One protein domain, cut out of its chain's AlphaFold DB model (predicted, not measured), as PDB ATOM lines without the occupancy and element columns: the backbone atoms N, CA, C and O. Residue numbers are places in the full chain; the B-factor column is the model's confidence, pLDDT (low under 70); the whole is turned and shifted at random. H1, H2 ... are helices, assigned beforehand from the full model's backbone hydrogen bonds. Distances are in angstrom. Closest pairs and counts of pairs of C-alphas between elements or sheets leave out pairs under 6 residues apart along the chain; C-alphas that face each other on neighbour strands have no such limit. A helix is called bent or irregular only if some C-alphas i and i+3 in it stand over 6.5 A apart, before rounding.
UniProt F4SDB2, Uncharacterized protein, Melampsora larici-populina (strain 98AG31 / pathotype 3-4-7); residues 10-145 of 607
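Overview. This is residues 10 to 145 of the 607 residues of an uncharacterized protein of Melampsora larici-populina (strain 98AG31 / pathotype 3-4-7) (UniProt F4SDB2). One long helix, H3, runs through the middle, with the hairpin of H1 and H2 packed on one side of it and H5 side by side with its last part on another. The short H4 packs on H2, the long link of residues 83 to 99 runs back from the end of H3 to H4, the long link of residues 106 to 130 leads from H4 across to H5, and residues 10 to 17 of H1 stick out. The printed part has 136 residues with five named helices, H1 to H5 in order along the chain, and no named strand; the class is all helix. It is compact, with a radius of gyration of the C-alphas of 14.9 A and spans of 43 by 37 by 26 A.

Along the chain. H3, residues 58 to 82, is 34.6 A long from C-alpha 58 at (185.251, 184.971, 151.200). It has a kink of 36 degrees near residue 65 and is irregular, with C-alphas 59 and 62 8.1 A apart. H1, residues 10 to 34, is 36.2 A long from C-alpha 10 at (198.118, 177.918, 129.999). H2 is residues 43 to 53, 15.7 A, and H4 residues 100 to 105, 8.7 A. H5, residues 131 to 145, is 20.5 A long and ends with C-alpha 145 at (199.763, 222.947, 142.096).

Arrangement. H3 and H2 are the hubs, touching three helices each. They only just touch, with 3 pairs of C-alphas within 8 A, the closest those of Phe 50 and Phe 68 at 7.1 A, at a steep tilt of 53 degrees, opposite ways. H1 touches H3 with residues 29 to 33 alone, the closest C-alphas being those of Asp 33 and Leu 78 at 6.2 A; the tilt of 38 degrees is only just steep. H1 and H2 form a helical hairpin at a shallow tilt of 24 degrees, the C-alphas of Lys 21 and Glu 53 closest at 6.3 A. H5 touches residues 74 to 81 of H3, the same way at a shallow tilt of 30 degrees, with the C-alphas of Arg 81 and Thr 141 closest at 5.6 A. H4 only just touches H2, with 3 pairs of C-alphas within 8 A, those of Ala 48 and Met 104 closest at 7.6 A. H4 is close to but not clearly touching H3, with the C-alphas of Asp 58 and Ala 100 closest at 5.2 A. H5 is apart from H1, H2 and H4. Every O i to N i+4 pair is within hydrogen-bond range in H1, H4 and H5, against 6 of 7 in H2 and 17 of 21 in H3.

Size, cuts and confidence. The C-alphas farthest apart, those of Gln 10 and Arg 145, are 46.7 A apart. The printed part has no cut. The links H3 to H4 and H4 to H5 are long. Mean pLDDT of the printed part is 85.4, with residues 12 to 13, 15 to 16, 122 to 123 and 129 to 145 under 70.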
ATOM      1  N   GLN A  10     198.746 177.510 128.741       73.75
ATOM      2  CA  GLN A  10     198.118 177.918 129.999       73.75
ATOM      3  C   GLN A  10     198.779 179.171 130.594       73.75
ATOM      4  O   GLN A  10     198.065 180.111 130.941       73.75
ATOM      5  N   GLU A  11     200.112 179.235 130.650       73.00
ATOM      6  CA  GLU A  11     200.849 180.428 131.098       73.00
ATOM      7  C   GLU A  11     200.591 181.624 130.171       73.00
ATOM      8  O   GLU A  11     200.294 182.721 130.645       73.00
ATOM      9  N   ILE A  12     200.608 181.404 128.851       66.06
ATOM     10  CA  ILE A  12     200.310 182.437 127.845       66.06
ATOM     11  C   ILE A  12     198.880 182.971 128.015       66.06
ATOM     12  O   ILE A  12     198.664 184.185 128.030       66.06
ATOM     13  N   ASN A  13     197.890 182.091 128.193       68.25
ATOM     14  CA  ASN A  13     196.505 182.503 128.428       68.25
ATOM     15  C   ASN A  13     196.329 183.214 129.779       68.25
ATOM     16  O   ASN A  13     195.584 184.190 129.853       68.25
ATOM     17  N   SER A  14     197.041 182.786 130.826       70.00
ATOM     18  CA  SER A  14     197.052 183.461 132.130       70.00
ATOM     19  C   SER A  14     197.613 184.885 132.019       70.00
ATOM     20  O   SER A  14     196.955 185.843 132.428       70.00
ATOM     21  N   ALA A  15     198.759 185.058 131.352       66.81
ATOM     22  CA  ALA A  15     199.376 186.364 131.110       66.81
ATOM     23  C   ALA A  15     198.493 187.294 130.254       66.81
ATOM     24  O   ALA A  15     198.344 188.480 130.566       66.81
ATOM     25  N   ASN A  16     197.848 186.766 129.208       69.81
ATOM     26  CA  ASN A  16     196.897 187.517 128.383       69.81
ATOM     27  C   ASN A  16     195.653 187.959 129.178       69.81
ATOM     28  O   ASN A  16     195.205 189.103 129.048       69.81
ATOM     29  N   ASN A  17     195.116 187.088 130.038       73.69
ATOM     30  CA  ASN A  17     193.994 187.412 130.922       73.69
ATOM     31  C   ASN A  17     194.384 188.459 131.975       73.69
ATOM     32  O   ASN A  17     193.638 189.416 132.185       73.69
ATOM     33  N   ALA A  18     195.566 188.336 132.588       72.81
ATOM     34  CA  ALA A  18     196.093 189.324 133.526       72.81
ATOM     35  C   ALA A  18     196.250 190.701 132.857       72.81
ATOM     36  O   ALA A  18     195.718 191.690 133.359       72.81
ATOM     37  N   THR A  19     196.884 190.755 131.680       74.44
ATOM     38  CA  THR A  19     197.050 191.986 130.880       74.44
ATOM     39  C   THR A  19     195.697 192.636 130.567       74.44
ATOM     40  O   THR A  19     195.521 193.839 130.751       74.44
ATOM     41  N   THR A  20     194.704 191.830 130.179       85.81
ATOM     42  CA  THR A  20     193.340 192.304 129.893       85.81
ATOM     43  C   THR A  20     192.656 192.889 131.137       85.81
ATOM     44  O   THR A  20     191.952 193.891 131.024       85.81
ATOM     45  N   LYS A  21     192.887 192.330 132.336       88.69
ATOM     46  CA  LYS A  21     192.407 192.923 133.597       88.69
ATOM     47  C   LYS A  21     193.090 194.256 133.903       88.69
ATOM     48  O   LYS A  21     192.400 195.210 134.249       88.69
ATOM     49  N   PHE A  22     194.413 194.352 133.739       89.06
ATOM     50  CA  PHE A  22     195.143 195.609 133.946       89.06
ATOM     51  C   PHE A  22     194.616 196.734 133.043       89.06
ATOM     52  O   PHE A  22     194.262 197.792 133.559       89.06
ATOM     53  N   GLU A  23     194.464 196.497 131.733       87.06
ATOM     54  CA  GLU A  23     193.897 197.482 130.789       87.06
ATOM     55  C   GLU A  23     192.534 198.026 131.241       87.06
ATOM     56  O   GLU A  23     192.288 199.232 131.195       87.06
ATOM     57  N   LYS A  24     191.634 197.142 131.687       92.06
ATOM     58  CA  LYS A  24     190.295 197.535 132.136       92.06
ATOM     59  C   LYS A  24     190.320 198.313 133.450       92.06
ATOM     60  O   LYS A  24     189.609 199.306 133.576       92.06
ATOM     61  N   LEU A  25     191.151 197.906 134.409       95.12
ATOM     62  CA  LEU A  25     191.337 198.635 135.665       95.12
ATOM     63  C   LEU A  25     191.893 200.048 135.401       95.12
ATOM     64  O   LEU A  25     191.396 201.026 135.960       95.12
ATOM     65  N   GLU A  26     192.838 200.193 134.471       91.81
ATOM     66  CA  GLU A  26     193.294 201.512 134.015       91.81
ATOM     67  C   GLU A  26     192.188 202.322 133.324       91.81
ATOM     68  O   GLU A  26     192.075 203.529 133.552       91.81
ATOM     69  N   GLN A  27     191.333 201.679 132.524       92.56
ATOM     70  CA  GLN A  27     190.176 202.329 131.907       92.56
ATOM     71  C   GLN A  27     189.161 202.818 132.954       92.56
ATOM     72  O   GLN A  27     188.611 203.906 132.788       92.56
ATOM     73  N   ILE A  28     188.949 202.074 134.048       96.88
ATOM     74  CA  ILE A  28     188.092 202.491 135.168       96.88
ATOM     75  C   ILE A  28     188.682 203.730 135.861       96.88
ATOM     76  O   ILE A  28     187.964 204.715 136.022       96.88
ATOM     77  N   LEU A  29     189.984 203.751 136.181       96.12
ATOM     78  CA  LEU A  29     190.640 204.949 136.743       96.12
ATOM     79  C   LEU A  29     190.586 206.146 135.781       96.12
ATOM     80  O   LEU A  29     190.332 207.271 136.203       96.12
ATOM     81  N   SER A  30     190.760 205.916 134.476       93.31
ATOM     82  CA  SER A  30     190.660 206.976 133.467       93.31
ATOM     83  C   SER A  30     189.229 207.496 133.274       93.31
ATOM     84  O   SER A  30     189.049 208.635 132.846       93.31
ATOM     85  N   ASN A  31     188.210 206.686 133.567       92.88
ATOM     86  CA  ASN A  31     186.810 207.112 133.558       92.88
ATOM     87  C   ASN A  31     186.445 207.862 134.849       92.88
ATOM     88  O   ASN A  31     185.741 208.863 134.774       92.88
ATOM     89  N   TYR A  32     186.962 207.419 135.999       96.19
ATOM     90  CA  TYR A  32     186.829 208.083 137.300       96.19
ATOM     91  C   TYR A  32     187.382 209.517 137.268       96.19
ATOM     92  O   TYR A  32     186.676 210.461 137.613       96.19
ATOM     93  N   ASP A  33     188.604 209.684 136.751       94.75
ATOM     94  CA  ASP A  33     189.254 210.981 136.518       94.75
ATOM     95  C   ASP A  33     188.377 211.921 135.671       94.75
ATOM     96  O   ASP A  33     187.975 212.998 136.111       94.75
ATOM     97  N   LYS A  34     187.964 211.460 134.481       92.38
ATOM     98  CA  LYS A  34     187.116 212.220 133.543       92.38
ATOM     99  C   LYS A  34     185.718 212.540 134.077       92.38
ATOM    100  O   LYS A  34     185.100 213.482 133.592       92.38
ATOM    101  N   ALA A  35     185.209 211.759 135.028       92.00
ATOM    102  CA  ALA A  35     183.936 212.023 135.687       92.00
ATOM    103  C   ALA A  35     184.039 213.115 136.770       92.00
ATOM    104  O   ALA A  35     183.004 213.578 137.241       92.00
ATOM    105  N   GLY A  36     185.248 213.541 137.156       92.81
ATOM    106  CA  GLY A  36     185.474 214.488 138.251       92.81
ATOM    107  C   GLY A  36     185.733 213.823 139.609       92.81
ATOM    108  O   GLY A  36     185.453 214.430 140.641       92.81
ATOM    109  N   GLY A  37     186.239 212.585 139.616       94.81
ATOM    110  CA  GLY A  37     186.651 211.869 140.826       94.81
ATOM    111  C   GLY A  37     185.512 211.601 141.815       94.81
ATOM    112  O   GLY A  37     184.348 211.429 141.428       94.81
ATOM    113  N   SER A  38     185.836 211.592 143.111       95.12
ATOM    114  CA  SER A  38     184.884 211.288 144.195       95.12
ATOM    115  C   SER A  38     183.726 212.281 144.338       95.12
ATOM    116  O   SER A  38     182.719 211.936 144.958       95.12
ATOM    117  N   ASN A  39     183.798 213.460 143.705       92.31
ATOM    118  CA  ASN A  39     182.664 214.391 143.611       92.31
ATOM    119  C   ASN A  39     181.473 213.811 142.821       92.31
ATOM    120  O   ASN A  39     180.347 214.274 142.998       92.31
ATOM    121  N   VAL A  40     181.711 212.833 141.936       94.69
ATOM    122  CA  VAL A  40     180.688 212.240 141.055       94.69
ATOM    123  C   VAL A  40     180.635 210.718 141.187       94.69
ATOM    124  O   VAL A  40     179.548 210.143 141.259       94.69
ATOM    125  N   VAL A  41     181.786 210.046 141.267       94.94
ATOM    126  CA  VAL A  41     181.874 208.588 141.417       94.94
ATOM    127  C   VAL A  41     182.350 208.264 142.828       94.94
ATOM    128  O   VAL A  41     183.544 208.247 143.099       94.94
ATOM    129  N   SER A  42     181.428 207.985 143.752       95.44
ATOM    130  CA  SER A  42     181.822 207.619 145.122       95.44
ATOM    131  C   SER A  42     182.714 206.368 145.149       95.44
ATOM    132  O   SER A  42     182.529 205.439 144.356       95.44
ATOM    133  N   MET A  43     183.618 206.276 146.130       95.31
ATOM    134  CA  MET A  43     184.470 205.092 146.320       95.31
ATOM    135  C   MET A  43     183.700 203.763 146.434       95.31
ATOM    136  O   MET A  43     184.263 202.712 146.134       95.31
ATOM    137  N   ARG A  44     182.415 203.768 146.837       95.88
ATOM    138  CA  ARG A  44     181.585 202.547 146.878       95.88
ATOM    139  C   ARG A  44     181.238 202.075 145.463       95.88
ATOM    140  O   ARG A  44     181.318 200.880 145.195       95.88
ATOM    141  N   VAL A  45     180.924 203.004 144.556       96.44
ATOM    142  CA  VAL A  45     180.731 202.713 143.124       96.44
ATOM    143  C   VAL A  45     182.056 202.289 142.491       96.44
ATOM    144  O   VAL A  45     182.094 201.293 141.777       96.44
ATOM    145  N   LEU A  46     183.163 202.966 142.817       97.06
ATOM    146  CA  LEU A  46     184.482 202.577 142.314       97.06
ATOM    147  C   LEU A  46     184.889 201.158 142.764       97.06
ATOM    148  O   LEU A  46     185.440 200.400 141.968       97.06
ATOM    149  N   ARG A  47     184.571 200.763 144.007       97.56
ATOM    150  CA  ARG A  47     184.779 199.391 144.504       97.56
ATOM    151  C   ARG A  47     183.905 198.362 143.785       97.56
ATOM    152  O   ARG A  47     184.368 197.247 143.567       97.56
ATOM    153  N   ALA A  48     182.675 198.717 143.408       96.50
ATOM    154  CA  ALA A  48     181.808 197.846 142.610       96.50
ATOM    155  C   ALA A  48     182.394 197.602 141.209       96.50
ATOM    156  O   ALA A  48     182.606 196.450 140.843       96.50
ATOM    157  N   LEU A  49     182.788 198.666 140.500       96.62
ATOM    158  CA  LEU A  49     183.452 198.570 139.191       96.62
ATOM    159  C   LEU A  49     184.771 197.776 139.259       96.62
ATOM    160  O   LEU A  49     185.102 197.026 138.348       96.62
ATOM    161  N   PHE A  50     185.523 197.902 140.357       97.12
ATOM    162  CA  PHE A  50     186.713 197.081 140.595       97.12
ATOM    163  C   PHE A  50     186.366 195.591 140.797       97.12
ATOM    164  O   PHE A  50     187.065 194.718 140.280       97.12
ATOM    165  N   ALA A  51     185.277 195.289 141.513       96.69
ATOM    166  CA  ALA A  51     184.818 193.925 141.780       96.69
ATOM    167  C   ALA A  51     184.252 193.198 140.545       96.69
ATOM    168  O   ALA A  51     184.269 191.969 140.513       96.69
ATOM    169  N   GLU A  52     183.811 193.924 139.514       95.75
ATOM    170  CA  GLU A  52     183.438 193.339 138.215       95.75
ATOM    171  C   GLU A  52     184.647 192.690 137.503       95.75
ATOM    172  O   GLU A  52     184.498 191.671 136.831       95.75
ATOM    173  N   GLU A  53     185.862 193.219 137.701       95.69
ATOM    174  CA  GLU A  53     187.097 192.719 137.068       95.69
ATOM    175  C   GLU A  53     187.980 191.868 137.995       95.69
ATOM    176  O   GLU A  53     188.725 190.977 137.553       95.69
ATOM    177  N   VAL A  54     187.868 192.090 139.303       94.56
ATOM    178  CA  VAL A  54     188.501 191.291 140.357       94.56
ATOM    179  C   VAL A  54     187.402 190.772 141.295       94.56
ATOM    180  O   VAL A  54     187.177 191.372 142.345       94.56
ATOM    181  N   PRO A  55     186.699 189.676 140.933       93.50
ATOM    182  CA  PRO A  55     185.598 189.145 141.733       93.50
ATOM    183  C   PRO A  55     185.997 188.848 143.178       93.50
ATOM    184  O   PRO A  55     187.043 188.240 143.431       93.50
ATOM    185  N   VAL A  56     185.148 189.273 144.113       95.19
ATOM    186  CA  VAL A  56     185.355 189.116 145.555       95.19
ATOM    187  C   VAL A  56     184.573 187.917 146.094       95.19
ATOM    188  O   VAL A  56     183.365 187.799 145.893       95.19
ATOM    189  N   PHE A  57     185.279 187.046 146.806       94.31
ATOM    190  CA  PHE A  57     184.767 185.860 147.486       94.31
ATOM    191  C   PHE A  57     185.362 185.807 148.897       94.31
ATOM    192  O   PHE A  57     186.415 186.393 149.146       94.31
ATOM    193  N   ASP A  58     184.733 185.085 149.826       92.50
ATOM    194  CA  ASP A  58     185.251 184.971 151.200       92.50
ATOM    195  C   ASP A  58     186.665 184.353 151.230       92.50
ATOM    196  O   ASP A  58     187.516 184.768 152.015       92.50
ATOM    197  N   GLU A  59     186.951 183.435 150.300       91.94
ATOM    198  CA  GLU A  59     188.250 182.767 150.135       91.94
ATOM    199  C   GLU A  59     189.379 183.701 149.659       91.94
ATOM    200  O   GLU A  59     190.533 183.499 150.033       91.94
ATOM    201  N   ASN A  60     189.071 184.736 148.861       93.06
ATOM    202  CA  ASN A  60     190.069 185.665 148.305       93.06
ATOM    203  C   ASN A  60     190.036 187.065 148.947       93.06
ATOM    204  O   ASN A  60     190.702 187.988 148.469       93.06
ATOM    205  N   LEU A  61     189.286 187.223 150.041       93.69
ATOM    206  CA  LEU A  61     188.922 188.512 150.627       93.69
ATOM    207  C   LEU A  61     190.132 189.381 151.004       93.69
ATOM    208  O   LEU A  61     190.143 190.578 150.718       93.69
ATOM    209  N   GLU A  62     191.184 188.787 151.584       92.44
ATOM    210  CA  GLU A  62     192.426 189.507 151.916       92.44
ATOM    211  C   GLU A  62     193.137 190.026 150.650       92.44
ATOM    212  O   GLU A  62     193.596 191.170 150.619       92.44
ATOM    213  N   ASN A  63     193.170 189.230 149.575       92.19
ATOM    214  CA  ASN A  63     193.769 189.628 148.300       92.19
ATOM    215  C   ASN A  63     192.938 190.727 147.603       92.19
ATOM    216  O   ASN A  63     193.488 191.706 147.093       92.19
ATOM    217  N   PHE A  64     191.604 190.636 147.649       94.88
ATOM    218  CA  PHE A  64     190.726 191.697 147.153       94.88
ATOM    219  C   PHE A  64     190.939 193.019 147.909       94.88
ATOM    220  O   PHE A  64     191.135 194.057 147.275       94.88
ATOM    221  N   ILE A  65     190.975 192.990 149.249       95.06
ATOM    222  CA  ILE A  65     191.233 194.170 150.095       95.06
ATOM    223  C   ILE A  65     192.590 194.808 149.763       95.06
ATOM    224  O   ILE A  65     192.680 196.036 149.639       95.06
ATOM    225  N   TYR A  66     193.635 193.995 149.578       94.19
ATOM    226  CA  TYR A  66     194.962 194.468 149.180       94.19
ATOM    227  C   TYR A  66     194.925 195.161 147.810       94.19
ATOM    228  O   TYR A  66     195.313 196.325 147.697       94.19
ATOM    229  N   ASN A  67     194.412 194.483 146.778       94.19
ATOM    230  CA  ASN A  67     194.408 195.000 145.409       94.19
ATOM    231  C   ASN A  67     193.509 196.234 145.250       94.19
ATOM    232  O   ASN A  67     193.935 197.218 144.640       94.19
ATOM    233  N   PHE A  68     192.310 196.229 145.844       96.44
ATOM    234  CA  PHE A  68     191.438 197.404 145.851       96.44
ATOM    235  C   PHE A  68     192.075 198.572 146.617       96.44
ATOM    236  O   PHE A  68     191.930 199.719 146.206       96.44
ATOM    237  N   SER A  69     192.855 198.315 147.674       95.56
ATOM    238  CA  SER A  69     193.598 199.383 148.355       95.56
ATOM    239  C   SER A  69     194.736 199.957 147.507       95.56
ATOM    240  O   SER A  69     194.958 201.165 147.534       95.56
ATOM    241  N   VAL A  70     195.454 199.137 146.727       94.00
ATOM    242  CA  VAL A  70     196.447 199.640 145.757       94.00
ATOM    243  C   VAL A  70     195.758 200.521 144.708       94.00
ATOM    244  O   VAL A  70     196.204 201.637 144.451       94.00
ATOM    245  N   PHE A  71     194.639 200.048 144.161       95.81
ATOM    246  CA  PHE A  71     193.827 200.743 143.164       95.81
ATOM    247  C   PHE A  71     193.240 202.068 143.679       95.81
ATOM    248  O   PHE A  71     193.417 203.119 143.064       95.81
ATOM    249  N   GLY A  72     192.603 202.044 144.851       96.06
ATOM    250  CA  GLY A  72     191.983 203.209 145.472       96.06
ATOM    251  C   GLY A  72     192.982 204.279 145.918       96.06
ATOM    252  O   GLY A  72     192.621 205.451 145.954       96.06
ATOM    253  N   ARG A  73     194.257 203.939 146.165       95.19
ATOM    254  CA  ARG A  73     195.302 204.964 146.355       95.19
ATOM    255  C   ARG A  73     195.534 205.796 145.089       95.19
ATOM    256  O   ARG A  73     195.649 207.009 145.203       95.19
ATOM    257  N   ALA A  74     195.505 205.207 143.887       94.94
ATOM    258  CA  ALA A  74     195.558 206.002 142.651       94.94
ATOM    259  C   ALA A  74     194.308 206.868 142.447       94.94
ATOM    260  O   ALA A  74     194.428 207.983 141.947       94.94
ATOM    261  N   ALA A  75     193.127 206.393 142.860       96.06
ATOM    262  CA  ALA A  75     191.907 207.202 142.852       96.06
ATOM    263  C   ALA A  75     191.987 208.389 143.831       96.06
ATOM    264  O   ALA A  75     191.636 209.504 143.459       96.06
ATOM    265  N   ILE A  76     192.555 208.195 145.026       95.19
ATOM    266  CA  ILE A  76     192.839 209.287 145.972       95.19
ATOM    267  C   ILE A  76     193.846 210.289 145.382       95.19
ATOM    268  O   ILE A  76     193.636 211.493 145.491       95.19
ATOM    269  N   GLU A  77     194.894 209.840 144.688       92.19
ATOM    270  CA  GLU A  77     195.816 210.762 144.001       92.19
ATOM    271  C   GLU A  77     195.184 211.465 142.784       92.19
ATOM    272  O   GLU A  77     195.724 212.464 142.307       92.19
ATOM    273  N   LEU A  78     194.074 210.967 142.225       93.56
ATOM    274  CA  LEU A  78     193.268 211.683 141.220       93.56
ATOM    275  C   LEU A  78     192.388 212.743 141.907       93.56
ATOM    276  O   LEU A  78     192.423 213.910 141.518       93.56
ATOM    277  N   ASP A  79     191.714 212.380 142.999       94.75
ATOM    278  CA  ASP A  79     190.926 213.294 143.838       94.75
ATOM    279  C   ASP A  79     191.761 214.484 144.348       94.75
ATOM    280  O   ASP A  79     191.339 215.636 144.250       94.75
ATOM    281  N   ILE A  80     192.988 214.226 144.819       90.88
ATOM    282  CA  ILE A  80     193.946 215.245 145.288       90.88
ATOM    283  C   ILE A  80     194.348 216.229 144.172       90.88
ATOM    284  O   ILE A  80     194.663 217.385 144.463       90.88
ATOM    285  N   ARG A  81     194.333 215.804 142.899       82.88
ATOM    286  CA  ARG A  81     194.572 216.680 141.735       82.88
ATOM    287  C   ARG A  81     193.340 217.494 141.352       82.88
ATOM    288  O   ARG A  81     193.487 218.649 140.966       82.88
ATOM    289  N   ALA A  82     192.153 216.907 141.467       87.31
ATOM    290  CA  ALA A  82     190.881 217.555 141.152       87.31
ATOM    291  C   ALA A  82     190.345 218.463 142.283       87.31
ATOM    292  O   ALA A  82     189.372 219.187 142.078       87.31
ATOM    293  N   GLY A  83     190.969 218.444 143.469       90.00
ATOM    294  CA  GLY A  83     190.502 219.184 144.648       90.00
ATOM    295  C   GLY A  83     189.283 218.544 145.326       90.00
ATOM    296  O   GLY A  83     188.540 219.228 146.030       90.00
ATOM    297  N   CYS A  84     189.052 217.250 145.098       89.38
ATOM    298  CA  CYS A  84     187.936 216.498 145.668       89.38
ATOM    299  C   CYS A  84     188.171 216.149 147.156       89.38
ATOM    300  O   CYS A  84     189.317 216.129 147.620       89.38
ATOM    301  N   PRO A  85     187.110 215.824 147.920       82.50
ATOM    302  CA  PRO A  85     187.230 215.336 149.292       82.50
ATOM    303  C   PRO A  85     188.097 214.071 149.390       82.50
ATOM    304  O   PRO A  85     187.769 213.022 148.843       82.50
ATOM    305  N   ILE A  86     189.202 214.156 150.132       86.56
ATOM    306  CA  ILE A  86     190.153 213.048 150.275       86.56
ATOM    307  C   ILE A  86     189.526 211.923 151.111       86.56
ATOM    308  O   ILE A  86     189.298 212.075 152.314       86.56
ATOM    309  N   HIS A  87     189.291 210.766 150.490       86.38
ATOM    310  CA  HIS A  87     188.822 209.573 151.195       86.38
ATOM    311  C   HIS A  87     189.839 209.095 152.249       86.38
ATOM    312  O   HIS A  87     191.043 209.003 152.004       86.38
ATOM    313  N   LYS A  88     189.343 208.764 153.448       86.62
ATOM    314  CA  LYS A  88     190.171 208.401 154.606       86.62
ATOM    315  C   LYS A  88     190.903 207.070 154.391       86.62
ATOM    316  O   LYS A  88     190.290 206.003 154.422       86.62
ATOM    317  N   MET A  89     192.229 207.130 154.276       91.31
ATOM    318  CA  MET A  89     193.082 205.943 154.363       91.31
ATOM    319  C   MET A  89     193.147 205.394 155.798       91.31
ATOM    320  O   MET A  89     192.999 206.136 156.774       91.31
ATOM    321  N   VAL A  90     193.374 204.085 155.932       92.69
ATOM    322  CA  VAL A  90     193.360 203.357 157.208       92.69
ATOM    323  C   VAL A  90     194.660 202.586 157.462       92.69
ATOM    324  O   VAL A  90     195.297 202.074 156.540       92.69
ATOM    325  N   GLY A  91     195.061 202.512 158.734       90.50
ATOM    326  CA  GLY A  91     196.194 201.710 159.205       90.50
ATOM    327  C   GLY A  91     195.778 200.345 159.766       90.50
ATOM    328  O   GLY A  91     194.603 199.982 159.738       90.50
ATOM    329  N   GLY A  92     196.745 199.617 160.334       83.25
ATOM    330  CA  GLY A  92     196.576 198.220 160.773       83.25
ATOM    331  C   GLY A  92     195.521 197.981 161.860       83.25
ATOM    332  O   GLY A  92     195.050 196.860 162.003       83.25
ATOM    333  N   ASN A  93     195.096 199.025 162.575       87.75
ATOM    334  CA  ASN A  93     194.055 198.944 163.608       87.75
ATOM    335  C   ASN A  93     192.621 198.938 163.029       87.75
ATOM    336  O   ASN A  93     191.655 198.989 163.789       87.75
ATOM    337  N   HIS A  94     192.452 198.943 161.702       92.88
ATOM    338  CA  HIS A  94     191.136 198.883 161.070       92.88
ATOM    339  C   HIS A  94     190.588 197.451 161.065       92.88
ATOM    340  O   HIS A  94     191.194 196.546 160.495       92.88
ATOM    341  N   VAL A  95     189.416 197.262 161.676       93.25
ATOM    342  CA  VAL A  95     188.698 195.982 161.672       93.25
ATOM    343  C   VAL A  95     188.025 195.802 160.314       93.25
ATOM    344  O   VAL A  95     186.989 196.405 160.038       93.25
ATOM    345  N   TRP A  96     188.634 194.984 159.459       91.88
ATOM    346  CA  TRP A  96     188.084 194.653 158.148       91.88
ATOM    347  C   TRP A  96     186.870 193.717 158.268       91.88
ATOM    348  O   TRP A  96     186.882 192.812 159.106       91.88
ATOM    349  N   PRO A  97     185.831 193.888 157.428       94.69
ATOM    350  CA  PRO A  97     184.725 192.941 157.337       94.69
ATOM    351  C   PRO A  97     185.207 191.526 156.992       94.69
ATOM    352  O   PRO A  97     186.057 191.349 156.125       94.69
ATOM    353  N   THR A  98     184.634 190.517 157.651       95.00
ATOM    354  CA  THR A  98     185.054 189.107 157.551       95.00
ATOM    355  C   THR A  98     184.344 188.310 156.451       95.00
ATOM    356  O   THR A  98     184.521 187.099 156.378       95.00
ATOM    357  N   SER A  99     183.525 188.961 155.618       97.25
ATOM    358  CA  SER A  99     182.922 188.362 154.423       97.25
ATOM    359  C   SER A  99     182.926 189.343 153.251       97.25
ATOM    360  O   SER A  99     182.857 190.561 153.448       97.25
ATOM    361  N   ALA A 100     182.944 188.814 152.030       95.06
ATOM    362  CA  ALA A 100     182.802 189.545 150.777       95.06
ATOM    363  C   ALA A 100     181.525 190.392 150.757       95.06
ATOM    364  O   ALA A 100     181.553 191.563 150.374       95.06
ATOM    365  N   ARG A 101     180.412 189.834 151.249       95.81
ATOM    366  CA  ARG A 101     179.137 190.548 151.356       95.81
ATOM    367  C   ARG A 101     179.255 191.762 152.277       95.81
ATOM    368  O   ARG A 101     178.972 192.881 151.852       95.81
ATOM    369  N   SER A 102     179.717 191.556 153.511       95.75
ATOM    370  CA  SER A 102     179.871 192.641 154.484       95.75
ATOM    371  C   SER A 102     180.901 193.678 154.029       95.75
ATOM    372  O   SER A 102     180.729 194.860 154.314       95.75
ATOM    373  N   LEU A 103     181.937 193.276 153.281       95.81
ATOM    374  CA  LEU A 103     182.893 194.206 152.677       95.81
ATOM    375  C   LEU A 103     182.236 195.098 151.619       95.81
ATOM    376  O   LEU A 103     182.493 196.300 151.606       95.81
ATOM    377  N   MET A 104     181.389 194.540 150.752       95.69
ATOM    378  CA  MET A 104     180.718 195.306 149.696       95.69
ATOM    379  C   MET A 104     179.595 196.210 150.226       95.69
ATOM    380  O   MET A 104     179.378 197.285 149.662       95.69
ATOM    381  N   GLU A 105     178.948 195.833 151.332       94.19
ATOM    382  CA  GLU A 105     177.959 196.659 152.042       94.19
ATOM    383  C   GLU A 105     178.627 197.813 152.835       94.19
ATOM    384  O   GLU A 105     178.176 198.962 152.755       94.19
ATOM    385  N   ALA A 106     179.739 197.552 153.539       93.62
ATOM    386  CA  ALA A 106     180.456 198.524 154.380       93.62
ATOM    387  C   ALA A 106     181.019 199.741 153.614       93.62
ATOM    388  O   ALA A 106     181.237 199.691 152.400       93.62
ATOM    389  N   GLU A 107     181.316 200.837 154.322       92.81
ATOM    390  CA  GLU A 107     182.003 201.986 153.713       92.81
ATOM    391  C   GLU A 107     183.397 201.603 153.172       92.81
ATOM    392  O   GLU A 107     184.086 200.773 153.772       92.81
ATOM    393  N   PRO A 108     183.846 202.176 152.040       92.56
ATOM    394  CA  PRO A 108     185.173 201.904 151.497       92.56
ATOM    395  C   PRO A 108     186.290 202.449 152.390       92.56
ATOM    396  O   PRO A 108     186.448 203.660 152.552       92.56
ATOM    397  N   ALA A 109     187.110 201.540 152.909       93.62
ATOM    398  CA  ALA A 109     188.399 201.845 153.510       93.62
ATOM    399  C   ALA A 109     189.528 201.513 152.521       93.62
ATOM    400  O   ALA A 109     189.429 200.546 151.765       93.62
ATOM    401  N   ILE A 110     190.605 202.302 152.540       95.44
ATOM    402  CA  ILE A 110     191.797 202.125 151.694       95.44
ATOM    403  C   ILE A 110     193.021 201.986 152.601       95.44
ATOM    404  O   ILE A 110     193.293 202.883 153.397       95.44
ATOM    405  N   LEU A 111     193.777 200.889 152.502       93.00
ATOM    406  CA  LEU A 111     195.007 200.712 153.287       93.00
ATOM    407  C   LEU A 111     196.031 201.818 152.973       93.00
ATOM    408  O   LEU A 111     196.320 202.088 151.804       93.00
ATOM    409  N   MET A 112     196.660 202.390 154.002       90.50
ATOM    410  CA  MET A 112     197.887 203.183 153.828       90.50
ATOM    411  C   MET A 112     199.004 202.327 153.210       90.50
ATOM    412  O   MET A 112     199.064 201.117 153.432       90.50
ATOM    413  N   SER A 113     199.929 202.949 152.475       87.12
ATOM    414  CA  SER A 113     201.113 202.274 151.911       87.12
ATOM    415  C   SER A 113     202.018 201.643 152.980       87.12
ATOM    416  O   SER A 113     202.622 200.605 152.734       87.12
ATOM    417  N   THR A 114     202.064 202.234 154.174       87.25
ATOM    418  CA  THR A 114     202.826 201.765 155.343       87.25
ATOM    419  C   THR A 114     202.081 200.744 156.210       87.25
ATOM    420  O   THR A 114     202.606 200.312 157.233       87.25
ATOM    421  N   CYS A 115     200.849 200.359 155.855       85.38
ATOM    422  CA  CYS A 115     200.075 199.421 156.660       85.38
ATOM    423  C   CYS A 115     200.638 197.989 156.531       85.38
ATOM    424  O   CYS A 115     200.682 197.475 155.411       85.38
ATOM    425  N   PRO A 116     200.983 197.295 157.638       77.75
ATOM    426  CA  PRO A 116     201.433 195.902 157.620       77.75
ATOM    427  C   PRO A 116     200.246 194.941 157.434       77.75
ATOM    428  O   PRO A 116     199.935 194.116 158.291       77.75
ATOM    429  N   PHE A 117     199.541 195.079 156.313       84.00
ATOM    430  CA  PHE A 117     198.544 194.112 155.872       84.00
ATOM    431  C   PHE A 117     199.251 192.886 155.278       84.00
ATOM    432  O   PHE A 117     200.356 193.002 154.739       84.00
ATOM    433  N   LYS A 118     198.632 191.704 155.359       82.12
ATOM    434  CA  LYS A 118     199.195 190.495 154.741       82.12
ATOM    435  C   LYS A 118     199.326 190.710 153.233       82.12
ATOM    436  O   LYS A 118     198.358 191.073 152.569       82.12
ATOM    437  N   TYR A 119     200.509 190.451 152.688       73.88
ATOM    438  CA  TYR A 119     200.674 190.371 151.241       73.88
ATOM    439  C   TYR A 119     199.971 189.107 150.709       73.88
ATOM    440  O   TYR A 119     200.015 188.074 151.390       73.88
ATOM    441  N   PRO A 120     199.362 189.158 149.507       74.00
ATOM    442  CA  PRO A 120     198.864 187.969 148.817       74.00
ATOM    443  C   PRO A 120     199.959 186.901 148.684       74.00
ATOM    444  O   PRO A 120     201.139 187.228 148.527       74.00
ATOM    445  N   LYS A 121     199.578 185.622 148.767       72.25
ATOM    446  CA  LYS A 121     200.512 184.486 148.731       72.25
ATOM    447  C   LYS A 121     200.454 183.784 147.375       72.25
ATOM    448  O   LYS A 121     199.377 183.431 146.918       72.25
ATOM    449  N   GLY A 122     201.616 183.471 146.802       69.62
ATOM    450  CA  GLY A 122     201.714 182.635 145.600       69.62
ATOM    451  C   GLY A 122     201.342 183.360 144.304       69.62
ATOM    452  O   GLY A 122     201.659 184.534 144.138       69.62
ATOM    453  N   GLU A 123     200.704 182.633 143.385       69.88
ATOM    454  CA  GLU A 123     200.380 183.056 142.007       69.88
ATOM    455  C   GLU A 123     199.138 183.964 141.899       69.88
ATOM    456  O   GLU A 123     198.663 184.269 140.804       69.88
ATOM    457  N   ASP A 124     198.600 184.384 143.043       77.44
ATOM    458  CA  ASP A 124     197.403 185.207 143.165       77.44
ATOM    459  C   ASP A 124     197.498 186.512 142.352       77.44
ATOM    460  O   ASP A 124     198.536 187.181 142.330       77.44
ATOM    461  N   PHE A 125     196.387 186.924 141.722       79.38
ATOM    462  CA  PHE A 125     196.347 188.189 140.979       79.38
ATOM    463  C   PHE A 125     196.744 189.346 141.900       79.38
ATOM    464  O   PHE A 125     196.089 189.589 142.915       79.38
ATOM    465  N   ARG A 126     197.802 190.065 141.518       82.56
ATOM    466  CA  ARG A 126     198.370 191.179 142.274       82.56
ATOM    467  C   ARG A 126     198.358 192.437 141.419       82.56
ATOM    468  O   ARG A 126     199.171 192.586 140.511       82.56
ATOM    469  N   PHE A 127     197.456 193.356 141.732       79.44
ATOM    470  CA  PHE A 127     197.415 194.664 141.096       79.44
ATOM    471  C   PHE A 127     198.556 195.535 141.633       79.44
ATOM    472  O   PHE A 127     198.601 195.857 142.821       79.44
ATOM    473  N   SER A 128     199.467 195.937 140.751       78.06
ATOM    474  CA  SER A 128     200.465 196.972 141.005       78.06
ATOM    475  C   SER A 128     200.300 198.112 140.002       78.06
ATOM    476  O   SER A 128     200.214 197.905 138.794       78.06
ATOM    477  N   ILE A 129     200.287 199.340 140.514       69.00
ATOM    478  CA  ILE A 129     200.611 200.525 139.720       69.00
ATOM    479  C   ILE A 129     202.135 200.621 139.758       69.00
ATOM    480  O   ILE A 129     202.708 200.551 140.844       69.00
ATOM    481  N   SER A 130     202.797 200.739 138.607       67.56
ATOM    482  CA  SER A 130     204.254 200.901 138.595       67.56
ATOM    483  C   SER A 130     204.650 202.234 139.228       67.56
ATOM    484  O   SER A 130     203.971 203.243 139.020       67.56
ATOM    485  N   ASP A 131     205.770 202.273 139.950       48.16
ATOM    486  CA  ASP A 131     206.243 203.504 140.595       48.16
ATOM    487  C   ASP A 131     206.500 204.617 139.573       48.16
ATOM    488  O   ASP A 131     206.238 205.782 139.853       48.16
ATOM    489  N   ARG A 132     206.865 204.261 138.333       52.59
ATOM    490  CA  ARG A 132     206.868 205.180 137.186       52.59
ATOM    491  C   ARG A 132     205.499 205.830 136.951       52.59
ATOM    492  O   ARG A 132     205.436 207.040 136.783       52.59
ATOM    493  N   LYS A 133     204.410 205.059 136.917       65.75
ATOM    494  CA  LYS A 133     203.057 205.580 136.660       65.75
ATOM    495  C   LYS A 133     202.520 206.370 137.855       65.75
ATOM    496  O   LYS A 133     201.828 207.367 137.665       65.75
ATOM    497  N   LEU A 134     202.908 205.982 139.071       59.44
ATOM    498  CA  LEU A 134     202.667 206.754 140.291       59.44
ATOM    499  C   LEU A 134     203.473 208.071 140.297       59.44
ATOM    500  O   LEU A 134     202.958 209.110 140.699       59.44
ATOM    501  N   ALA A 135     204.699 208.073 139.772       54.59
ATOM    502  CA  ALA A 135     205.527 209.265 139.602       54.59
ATOM    503  C   ALA A 135     205.047 210.170 138.454       54.59
ATOM    504  O   ALA A 135     205.108 211.386 138.586       54.59
ATOM    505  N   GLU A 136     204.522 209.620 137.356       66.00
ATOM    506  CA  GLU A 136     203.851 210.380 136.289       66.00
ATOM    507  C   GLU A 136     202.575 211.059 136.828       66.00
ATOM    508  O   GLU A 136     202.353 212.245 136.574       66.00
ATOM    509  N   ILE A 137     201.804 210.348 137.664       62.19
ATOM    510  CA  ILE A 137     200.703 210.895 138.475       62.19
ATOM    511  C   ILE A 137     201.195 212.051 139.366       62.19
ATOM    512  O   ILE A 137     200.680 213.163 139.254       62.19
ATOM    513  N   ASN A 138     202.233 211.836 140.178       54.41
ATOM    514  CA  ASN A 138     202.747 212.837 141.119       54.41
ATOM    515  C   ASN A 138     203.376 214.055 140.417       54.41
ATOM    516  O   ASN A 138     203.213 215.186 140.874       54.41
ATOM    517  N   LYS A 139     204.051 213.860 139.276       64.06
ATOM    518  CA  LYS A 139     204.625 214.937 138.451       64.06
ATOM    519  C   LYS A 139     203.524 215.824 137.865       64.06
ATOM    520  O   LYS A 139     203.672 217.046 137.860       64.06
ATOM    521  N   ALA A 140     202.398 215.234 137.452       57.47
ATOM    522  CA  ALA A 140     201.202 215.988 137.080       57.47
ATOM    523  C   ALA A 140     200.597 216.740 138.282       57.47
ATOM    524  O   ALA A 140     200.208 217.898 138.131       57.47
ATOM    525  N   THR A 141     200.579 216.143 139.482       50.25
ATOM    526  CA  THR A 141     200.125 216.808 140.720       50.25
ATOM    527  C   THR A 141     200.952 218.051 141.051       50.25
ATOM    528  O   THR A 141     200.381 219.109 141.318       50.25
ATOM    529  N   SER A 142     202.286 217.973 140.991       52.41
ATOM    530  CA  SER A 142     203.155 219.134 141.230       52.41
ATOM    531  C   SER A 142     202.954 220.231 140.181       52.41
ATOM    532  O   SER A 142     202.829 221.402 140.538       52.41
ATOM    533  N   ALA A 143     202.848 219.868 138.897       52.25
ATOM    534  CA  ALA A 143     202.587 220.830 137.825       52.25
ATOM    535  C   ALA A 143     201.231 221.545 137.993       52.25
ATOM    536  O   ALA A 143     201.156 222.759 137.815       52.25
ATOM    537  N   ALA A 144     200.179 220.823 138.393       54.03
ATOM    538  CA  ALA A 144     198.862 221.403 138.661       54.03
ATOM    539  C   ALA A 144     198.881 222.376 139.854       54.03
ATOM    540  O   ALA A 144     198.292 223.451 139.773       54.03
ATOM    541  N   ARG A 145     199.609 222.051 140.934       52.50
ATOM    542  CA  ARG A 145     199.763 222.947 142.096       52.50
ATOM    543  C   ARG A 145     200.469 224.254 141.722       52.50
ATOM    544  O   ARG A 145     199.962 225.321 142.051       52.50
TER     545      ARG A 145